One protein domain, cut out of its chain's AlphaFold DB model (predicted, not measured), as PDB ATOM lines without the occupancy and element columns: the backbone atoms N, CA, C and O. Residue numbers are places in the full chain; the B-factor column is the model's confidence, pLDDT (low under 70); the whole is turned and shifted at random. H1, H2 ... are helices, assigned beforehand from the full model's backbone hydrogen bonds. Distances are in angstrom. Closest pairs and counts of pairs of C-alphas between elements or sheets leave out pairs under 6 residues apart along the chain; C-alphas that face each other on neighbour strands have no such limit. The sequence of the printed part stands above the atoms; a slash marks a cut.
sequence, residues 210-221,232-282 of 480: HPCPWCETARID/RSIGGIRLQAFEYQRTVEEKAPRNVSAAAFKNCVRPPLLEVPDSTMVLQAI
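This is residues 210 to 221 and 232 to 282 of the 480 residues of an uncharacterized protein of Macrostomum lignano (UniProt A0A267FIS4). A looped stretch, residues 210 to 221, lies off one side of a long helix, H1, which runs along the longest axis; after H1 the chain folds back, and the tiny H2 packs on H1's residues 240 to 244. A long loop, residues 262 to 277, then leads to the tiny H3 near H1's first residue. The 63 printed residues hold three named helices, H1, H2, H3 in that order, and no named strand: all helix, with under half of the residues in named elements. The whole is compact, radius of gyration of the C-alphas 12.1 A, and flat, spanning 35 by 28 by 13 A.

H1, residues 234 to 251, touches H2, residues 258 to 261, with residues 240 to 244 alone; the closest C-alphas, of Gln 240 and Phe 261, are 5.3 A apart. H3, residues 278 to 281, is close to H1 but not clearly touching; the closest C-alphas, of Ile 234 and Val 278, are 6.2 A apart. H2 and H3 are apart. In H1 every O i to N i+4 pair is within hydrogen-bond range; H2 and H3 are too short for such a pair.

H1 is 25.8 A long from C-alpha 234 at (192.103, 274.276, 193.414), H2 5.3 A, and H3 5.1 A, ending at C-alpha 281 (192.373, 278.664, 185.578).

Residues 222 to 231 are cut out, with 16.4 A between C-alphas 221 and 232. The link H2 to H3 is long. No printed residue is under pLDDT 70.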
ATOM      1  N   HIS A 210     200.676 260.614 188.903       97.12
ATOM      2  CA  HIS A 210     199.532 261.436 188.500       97.12
ATOM      3  C   HIS A 210     200.034 262.757 187.886       97.12
ATOM      4  O   HIS A 210     199.989 263.796 188.542       97.12
ATOM      5  N   PRO A 211     200.562 262.735 186.647       96.44
ATOM      6  CA  PRO A 211     201.294 263.867 186.076       96.44
ATOM      7  C   PRO A 211     200.404 264.936 185.432       96.44
ATOM      8  O   PRO A 211     200.930 265.958 184.996       96.44
ATOM      9  N   CYS A 212     199.102 264.668 185.277       97.44
ATOM     10  CA  CYS A 212     198.175 265.580 184.620       97.44
ATOM     11  C   CYS A 212     197.798 266.731 185.572       97.44
ATOM     12  O   CYS A 212     197.317 266.456 186.676       97.44
ATOM     13  N   PRO A 213     197.961 268.003 185.159       97.25
ATOM     14  CA  PRO A 213     197.552 269.137 185.980       97.25
ATOM     15  C   PRO A 213     196.029 269.268 186.083       97.25
ATOM     16  O   PRO A 213     195.533 269.842 187.044       97.25
ATOM     17  N   TRP A 214     195.274 268.722 185.125       97.81
ATOM     18  CA  TRP A 214     193.821 268.900 185.043       97.81
ATOM     19  C   TRP A 214     193.015 267.792 185.716       97.81
ATOM     20  O   TRP A 214     191.869 268.036 186.088       97.81
ATOM     21  N   CYS A 215     193.585 266.599 185.904       97.56
ATOM     22  CA  CYS A 215     192.868 265.460 186.474       97.56
ATOM     23  C   CYS A 215     193.725 264.561 187.361       97.56
ATOM     24  O   CYS A 215     194.955 264.641 187.397       97.56
ATOM     25  N   GLU A 216     193.047 263.678 188.082       97.19
ATOM     26  CA  GLU A 216     193.661 262.724 189.002       97.19
ATOM     27  C   GLU A 216     194.033 261.382 188.357       97.19
ATOM     28  O   GLU A 216     194.511 260.485 189.056       97.19
ATOM     29  N   THR A 217     193.831 261.201 187.050       96.62
ATOM     30  CA  THR A 217     194.097 259.925 186.372       96.62
ATOM     31  C   THR A 217     195.579 259.552 186.481       96.62
ATOM     32  O   THR A 217     196.476 260.367 186.239       96.62
ATOM     33  N   ALA A 218     195.859 258.310 186.886       96.25
ATOM     34  CA  ALA A 218     197.225 257.809 186.937       96.25
ATOM     35  C   ALA A 218     197.747 257.570 185.517       96.25
ATOM     36  O   ALA A 218     197.012 257.134 184.637       96.25
ATOM     37  N   ARG A 219     199.049 257.775 185.294       95.06
ATOM     38  CA  ARG A 219     199.664 257.588 183.971       95.06
ATOM     39  C   ARG A 219     199.421 256.190 183.396       95.06
ATOM     40  O   ARG A 219     199.319 256.049 182.183       95.06
ATOM     41  N   ILE A 220     199.402 255.166 184.248       94.44
ATOM     42  CA  ILE A 220     199.177 253.782 183.815       94.44
ATOM     43  C   ILE A 220     197.779 253.581 183.214       94.44
ATOM     44  O   ILE A 220     197.616 252.732 182.347       94.44
ATOM     45  N   ASP A 221     196.819 254.423 183.598       95.81
ATOM     46  CA  ASP A 221     195.428 254.348 183.157       95.81
ATOM     47  C   ASP A 221     195.127 255.270 181.969       95.81
ATOM     48  O   ASP A 221     194.003 255.285 181.483       95.81
ATOM     49  N   ARG A 232     190.550 268.029 188.612       97.75
ATOM     50  CA  ARG A 232     191.098 268.712 189.783       97.75
ATOM     51  C   ARG A 232     190.438 270.076 189.958       97.75
ATOM     52  O   ARG A 232     190.344 270.860 189.010       97.75
ATOM     53  N   SER A 233     190.079 270.389 191.196       98.12
ATOM     54  CA  SER A 233     189.818 271.755 191.647       98.12
ATOM     55  C   SER A 233     190.993 272.287 192.467       98.12
ATOM     56  O   SER A 233     191.805 271.517 192.994       98.12
ATOM     57  N   ILE A 234     191.076 273.608 192.602       97.56
ATOM     58  CA  ILE A 234     192.103 274.276 193.414       97.56
ATOM     59  C   ILE A 234     192.016 273.829 194.880       97.56
ATOM     60  O   ILE A 234     193.035 273.478 195.479       97.56
ATOM     61  N   GLY A 235     190.800 273.721 195.424       98.00
ATOM     62  CA  GLY A 235     190.568 273.209 196.776       98.00
ATOM     63  C   GLY A 235     190.928 271.733 196.932       98.00
ATOM     64  O   GLY A 235     191.513 271.348 197.942       98.00
ATOM     65  N   GLY A 236     190.656 270.906 195.916       98.19
ATOM     66  CA  GLY A 236     191.027 269.488 195.926       98.19
ATOM     67  C   GLY A 236     192.541 269.288 195.994       98.19
ATOM     68  O   GLY A 236     193.032 268.483 196.783       98.19
ATOM     69  N   ILE A 237     193.303 270.081 195.235       98.50
ATOM     70  CA  ILE A 237     194.769 270.069 195.300       98.50
ATOM     71  C   ILE A 237     195.258 270.525 196.678       98.50
ATOM     72  O   ILE A 237     196.125 269.872 197.262       98.50
ATOM     73  N   ARG A 238     194.689 271.610 197.217       97.88
ATOM     74  CA  ARG A 238     195.041 272.145 198.540       97.88
ATOM     75  C   ARG A 238     194.818 271.116 199.650       97.88
ATOM     76  O   ARG A 238     195.700 270.935 200.486       97.88
ATOM     77  N   LEU A 239     193.685 270.412 199.617       98.06
ATOM     78  CA  LEU A 239     193.360 269.344 200.562       98.06
ATOM     79  C   LEU A 239     194.377 268.197 200.486       98.06
ATOM     80  O   LEU A 239     194.959 267.827 201.501       98.06
ATOM     81  N   GLN A 240     194.649 267.684 199.282       98.19
ATOM     82  CA  GLN A 240     195.609 266.592 199.084       98.19
ATOM     83  C   GLN A 240     197.027 266.975 199.534       98.19
ATOM     84  O   GLN A 240     197.719 266.182 200.169       98.19
ATOM     85  N   ALA A 241     197.455 268.208 199.249       97.88
ATOM     86  CA  ALA A 241     198.748 268.715 199.694       97.88
ATOM     87  C   ALA A 241     198.833 268.826 201.224       97.88
ATOM     88  O   ALA A 241     199.852 268.449 201.803       97.88
ATOM     89  N   PHE A 242     197.768 269.300 201.880       97.81
ATOM     90  CA  PHE A 242     197.689 269.356 203.341       97.81
ATOM     91  C   PHE A 242     197.793 267.957 203.964       97.81
ATOM     92  O   PHE A 242     198.583 267.738 204.884       97.81
ATOM     93  N   GLU A 243     197.051 266.984 203.433       97.62
ATOM     94  CA  GLU A 243     197.105 265.600 203.910       97.62
ATOM     95  C   GLU A 243     198.482 264.959 203.695       97.62
ATOM     96  O   GLU A 243     198.987 264.271 204.590       97.62
ATOM     97  N   TYR A 244     199.116 265.217 202.545       97.25
ATOM     98  CA  TYR A 244     200.482 264.782 202.268       97.25
ATOM     99  C   TYR A 244     201.466 265.345 203.297       97.25
ATOM    100  O   TYR A 244     202.223 264.582 203.897       97.25
ATOM    101  N   GLN A 245     201.440 266.660 203.532       95.94
ATOM    102  CA  GLN A 245     202.355 267.337 204.455       95.94
ATOM    103  C   GLN A 245     202.197 266.818 205.886       95.94
ATOM    104  O   GLN A 245     203.185 266.402 206.491       95.94
ATOM    105  N   ARG A 246     200.957 266.697 206.375       95.81
ATOM    106  CA  ARG A 246     200.670 266.098 207.687       95.81
ATOM    107  C   ARG A 246     201.208 264.666 207.796       95.81
ATOM    108  O   ARG A 246     201.835 264.301 208.784       95.81
ATOM    109  N   THR A 247     201.008 263.843 206.766       95.50
ATOM    110  CA  THR A 247     201.481 262.445 206.776       95.50
ATOM    111  C   THR A 247     203.010 262.362 206.756       95.50
ATOM    112  O   THR A 247     203.600 261.468 207.367       95.50
ATOM    113  N   VAL A 248     203.670 263.291 206.057       94.94
ATOM    114  CA  VAL A 248     205.133 263.415 206.031       94.94
ATOM    115  C   VAL A 248     205.689 263.786 207.406       94.94
ATOM    116  O   VAL A 248     206.701 263.207 207.805       94.94
ATOM    117  N   GLU A 249     205.031 264.689 208.134       92.50
ATOM    118  CA  GLU A 249     205.398 265.052 209.509       92.50
ATOM    119  C   GLU A 249     205.283 263.854 210.466       92.50
ATOM    120  O   GLU A 249     206.169 263.635 211.288       92.50
ATOM    121  N   GLU A 250     204.250 263.022 210.307       92.81
ATOM    122  CA  GLU A 250     204.031 261.834 211.144       92.81
ATOM    123  C   GLU A 250     204.996 260.672 210.843       92.81
ATOM    124  O   GLU A 250     205.434 259.970 211.757       92.81
ATOM    125  N   LYS A 251     205.302 260.410 209.563       88.62
ATOM    126  CA  LYS A 251     205.967 259.161 209.118       88.62
ATOM    127  C   LYS A 251     207.365 259.347 208.524       88.62
ATOM    128  O   LYS A 251     208.005 258.350 208.175       88.62
ATOM    129  N   ALA A 252     207.852 260.583 208.449       82.81
ATOM    130  CA  ALA A 252     209.036 261.031 207.716       82.81
ATOM    131  C   ALA A 252     208.910 260.931 206.171       82.81
ATOM    132  O   ALA A 252     208.354 259.957 205.652       82.81
ATOM    133  N   PRO A 253     209.504 261.870 205.396       80.31
ATOM    134  CA  PRO A 253     209.263 262.008 203.952       80.31
ATOM    135  C   PRO A 253     209.518 260.745 203.122       80.31
ATOM    136  O   PRO A 253     208.750 260.413 202.225       80.31
ATOM    137  N   ARG A 254     210.589 260.007 203.438       84.62
ATOM    138  CA  ARG A 254     211.008 258.813 202.681       84.62
ATOM    139  C   ARG A 254     209.998 257.659 202.719       84.62
ATOM    140  O   ARG A 254     210.096 256.752 201.902       84.62
ATOM    141  N   ASN A 255     209.069 257.682 203.674       85.31
ATOM    142  CA  ASN A 255     208.090 256.621 203.897       85.31
ATOM    143  C   ASN A 255     206.698 256.972 203.351       85.31
ATOM    144  O   ASN A 255     205.769 256.179 203.495       85.31
ATOM    145  N   VAL A 256     206.530 258.156 202.756       91.50
ATOM    146  CA  VAL A 256     205.238 258.646 202.276       91.50
ATOM    147  C   VAL A 256     205.294 258.793 200.764       91.50
ATOM    148  O   VAL A 256     206.017 259.623 200.218       91.50
ATOM    149  N   SER A 257     204.510 257.977 200.063       94.94
ATOM    150  CA  SER A 257     204.389 258.090 198.613       94.94
ATOM    151  C   SER A 257     203.454 259.240 198.256       94.94
ATOM    152  O   SER A 257     202.257 259.177 198.531       94.94
ATOM    153  N   ALA A 258     203.971 260.258 197.567       95.56
ATOM    154  CA  ALA A 258     203.158 261.358 197.046       95.56
ATOM    155  C   ALA A 258     202.056 260.880 196.079       95.56
ATOM    156  O   ALA A 258     201.043 261.555 195.921       95.56
ATOM    157  N   ALA A 259     202.209 259.704 195.458       96.56
ATOM    158  CA  ALA A 259     201.182 259.129 194.590       96.56
ATOM    159  C   ALA A 259     199.867 258.848 195.338       96.56
ATOM    160  O   ALA A 259     198.797 259.015 194.759       96.56
ATOM    161  N   ALA A 260     199.930 258.505 196.633       96.69
ATOM    162  CA  ALA A 260     198.737 258.306 197.461       96.69
ATOM    163  C   ALA A 260     197.899 259.591 197.613       96.69
ATOM    164  O   ALA A 260     196.695 259.510 197.820       96.69
ATOM    165  N   PHE A 261     198.528 260.753 197.421       97.62
ATOM    166  CA  PHE A 261     197.930 262.088 197.510       97.62
ATOM    167  C   PHE A 261     197.846 262.754 196.134       97.62
ATOM    168  O   PHE A 261     198.025 263.962 195.984       97.62
ATOM    169  N   LYS A 262     197.676 261.946 195.077       97.62
ATOM    170  CA  LYS A 262     197.553 262.411 193.682       97.62
ATOM    171  C   LYS A 262     198.713 263.302 193.228       97.62
ATOM    172  O   LYS A 262     198.534 264.168 192.372       97.62
ATOM    173  N   ASN A 263     199.895 263.083 193.803       97.69
ATOM    174  CA  ASN A 263     201.115 263.863 193.610       97.69
ATOM    175  C   ASN A 263     201.006 265.356 193.976       97.69
ATOM    176  O   ASN A 263     201.888 266.124 193.592       97.69
ATOM    177  N   CYS A 264     199.995 265.753 194.753       98.06
ATOM    178  CA  CYS A 264     199.903 267.071 195.376       98.06
ATOM    179  C   CYS A 264     200.820 267.105 196.600       98.06
ATOM    180  O   CYS A 264     200.606 266.367 197.558       98.06
ATOM    181  N   VAL A 265     201.864 267.932 196.566       97.25
ATOM    182  CA  VAL A 265     202.882 267.978 197.636       97.25
ATOM    183  C   VAL A 265     203.007 269.349 198.294       97.25
ATOM    184  O   VAL A 265     203.577 269.471 199.379       97.25
ATOM    185  N   ARG A 266     202.481 270.386 197.639       97.56
ATOM    186  CA  ARG A 266     202.432 271.765 198.126       97.56
ATOM    187  C   ARG A 266     201.081 272.385 197.752       97.56
ATOM    188  O   ARG A 266     200.465 271.920 196.793       97.56
ATOM    189  N   PRO A 267     200.593 273.384 198.504       97.25
ATOM    190  CA  PRO A 267     199.372 274.088 198.129       97.25
ATOM    191  C   PRO A 267     199.548 274.804 196.776       97.25
ATOM    192  O   PRO A 267     200.662 275.186 196.431       97.25
ATOM    193  N   PRO A 268     198.472 275.013 196.005       97.06
ATOM    194  CA  PRO A 268     198.550 275.795 194.779       97.06
ATOM    195  C   PRO A 268     198.847 277.272 195.091       97.06
ATOM    196  O   PRO A 268     198.326 277.825 196.063       97.06
ATOM    197  N   LEU A 269     199.664 277.891 194.237       95.69
ATOM    198  CA  LEU A 269     200.081 279.298 194.286       95.69
ATOM    199  C   LEU A 269     199.050 280.260 193.680       95.69
ATOM    200  O   LEU A 269     199.175 281.468 193.849       95.69
ATOM    201  N   LEU A 270     198.049 279.744 192.959       90.44
ATOM    202  CA  LEU A 270     196.939 280.555 192.460       90.44
ATOM    203  C   LEU A 270     195.948 280.829 193.589       90.44
ATOM    204  O   LEU A 270     195.397 279.903 194.193       90.44
ATOM    205  N   GLU A 271     195.687 282.105 193.827       86.81
ATOM    206  CA  GLU A 271     194.740 282.580 194.833       86.81
ATOM    207  C   GLU A 271     193.373 282.815 194.191       86.81
ATOM    208  O   GLU A 271     192.940 283.935 193.941       86.81
ATOM    209  N   VAL A 272     192.703 281.710 193.883       90.12
ATOM    210  CA  VAL A 272     191.346 281.678 193.323       90.12
ATOM    211  C   VAL A 272     190.444 280.821 194.218       90.12
ATOM    212  O   VAL A 272     190.963 280.032 195.015       90.12
ATOM    213  N   PRO A 273     189.105 280.932 194.115       93.25
ATOM    214  CA  PRO A 273     188.195 280.133 194.931       93.25
ATOM    215  C   PRO A 273     188.475 278.630 194.818       93.25
ATOM    216  O   PRO A 273     188.722 278.125 193.723       93.25
ATOM    217  N   ASP A 274     188.360 277.899 195.925       96.00
ATOM    218  CA  ASP A 274     188.633 276.455 195.985       96.00
ATOM    219  C   ASP A 274     187.740 275.619 195.046       96.00
ATOM    220  O   ASP A 274     188.134 274.534 194.610       96.00
ATOM    221  N   SER A 275     186.555 276.129 194.694       95.75
ATOM    222  CA  SER A 275     185.639 275.520 193.720       95.75
ATOM    223  C   SER A 275     186.102 275.650 192.265       95.75
ATOM    224  O   SER A 275     185.559 274.966 191.397       95.75
ATOM    225  N   THR A 276     187.096 276.500 191.984       95.19
ATOM    226  CA  THR A 276     187.620 276.725 190.631       95.19
ATOM    227  C   THR A 276     188.255 275.445 190.108       95.19
ATOM    228  O   THR A 276     189.151 274.873 190.739       95.19
ATOM    229  N   MET A 277     187.809 274.995 188.936       96.69
ATOM    230  CA  MET A 277     188.434 273.864 188.254       96.69
ATOM    231  C   MET A 277     189.772 274.302 187.671       96.69
ATOM    232  O   MET A 277     189.869 275.377 187.079       96.69
ATOM    233  N   VAL A 278     190.798 273.454 187.759       97.25
ATOM    234  CA  VAL A 278     192.115 273.781 187.185       97.25
ATOM    235  C   VAL A 278     192.000 274.079 185.691       97.25
ATOM    236  O   VAL A 278     192.650 274.993 185.201       97.25
ATOM    237  N   LEU A 279     191.114 273.374 184.985       95.38
ATOM    238  CA  LEU A 279     190.854 273.573 183.558       95.38
ATOM    239  C   LEU A 279     190.315 274.980 183.220       95.38
ATOM    240  O   LEU A 279     190.487 275.434 182.096       95.38
ATOM    241  N   GLN A 280     189.696 275.681 184.180       92.38
ATOM    242  CA  GLN A 280     189.251 277.076 184.021       92.38
ATOM    243  C   GLN A 280     190.398 278.065 184.243       92.38
ATOM    244  O   GLN A 280     190.498 279.065 183.537       92.38
ATOM    245  N   ALA A 281     191.263 277.786 185.220       93.69
ATOM    246  CA  ALA A 281     192.373 278.664 185.578       93.69
ATOM    247  C   ALA A 281     193.568 278.530 184.616       93.69
ATOM    248  O   ALA A 281     194.227 279.522 184.308       93.69
ATOM    249  N   ILE A 282     193.836 277.311 184.138       95.75
ATOM    250  CA  ILE A 282     194.971 276.943 183.285       95.75
ATOM    251  C   ILE A 282     194.433 276.187 182.058       95.75
ATOM    252  O   ILE A 282     194.160 274.988 182.150       95.75
TER     253      ILE A 282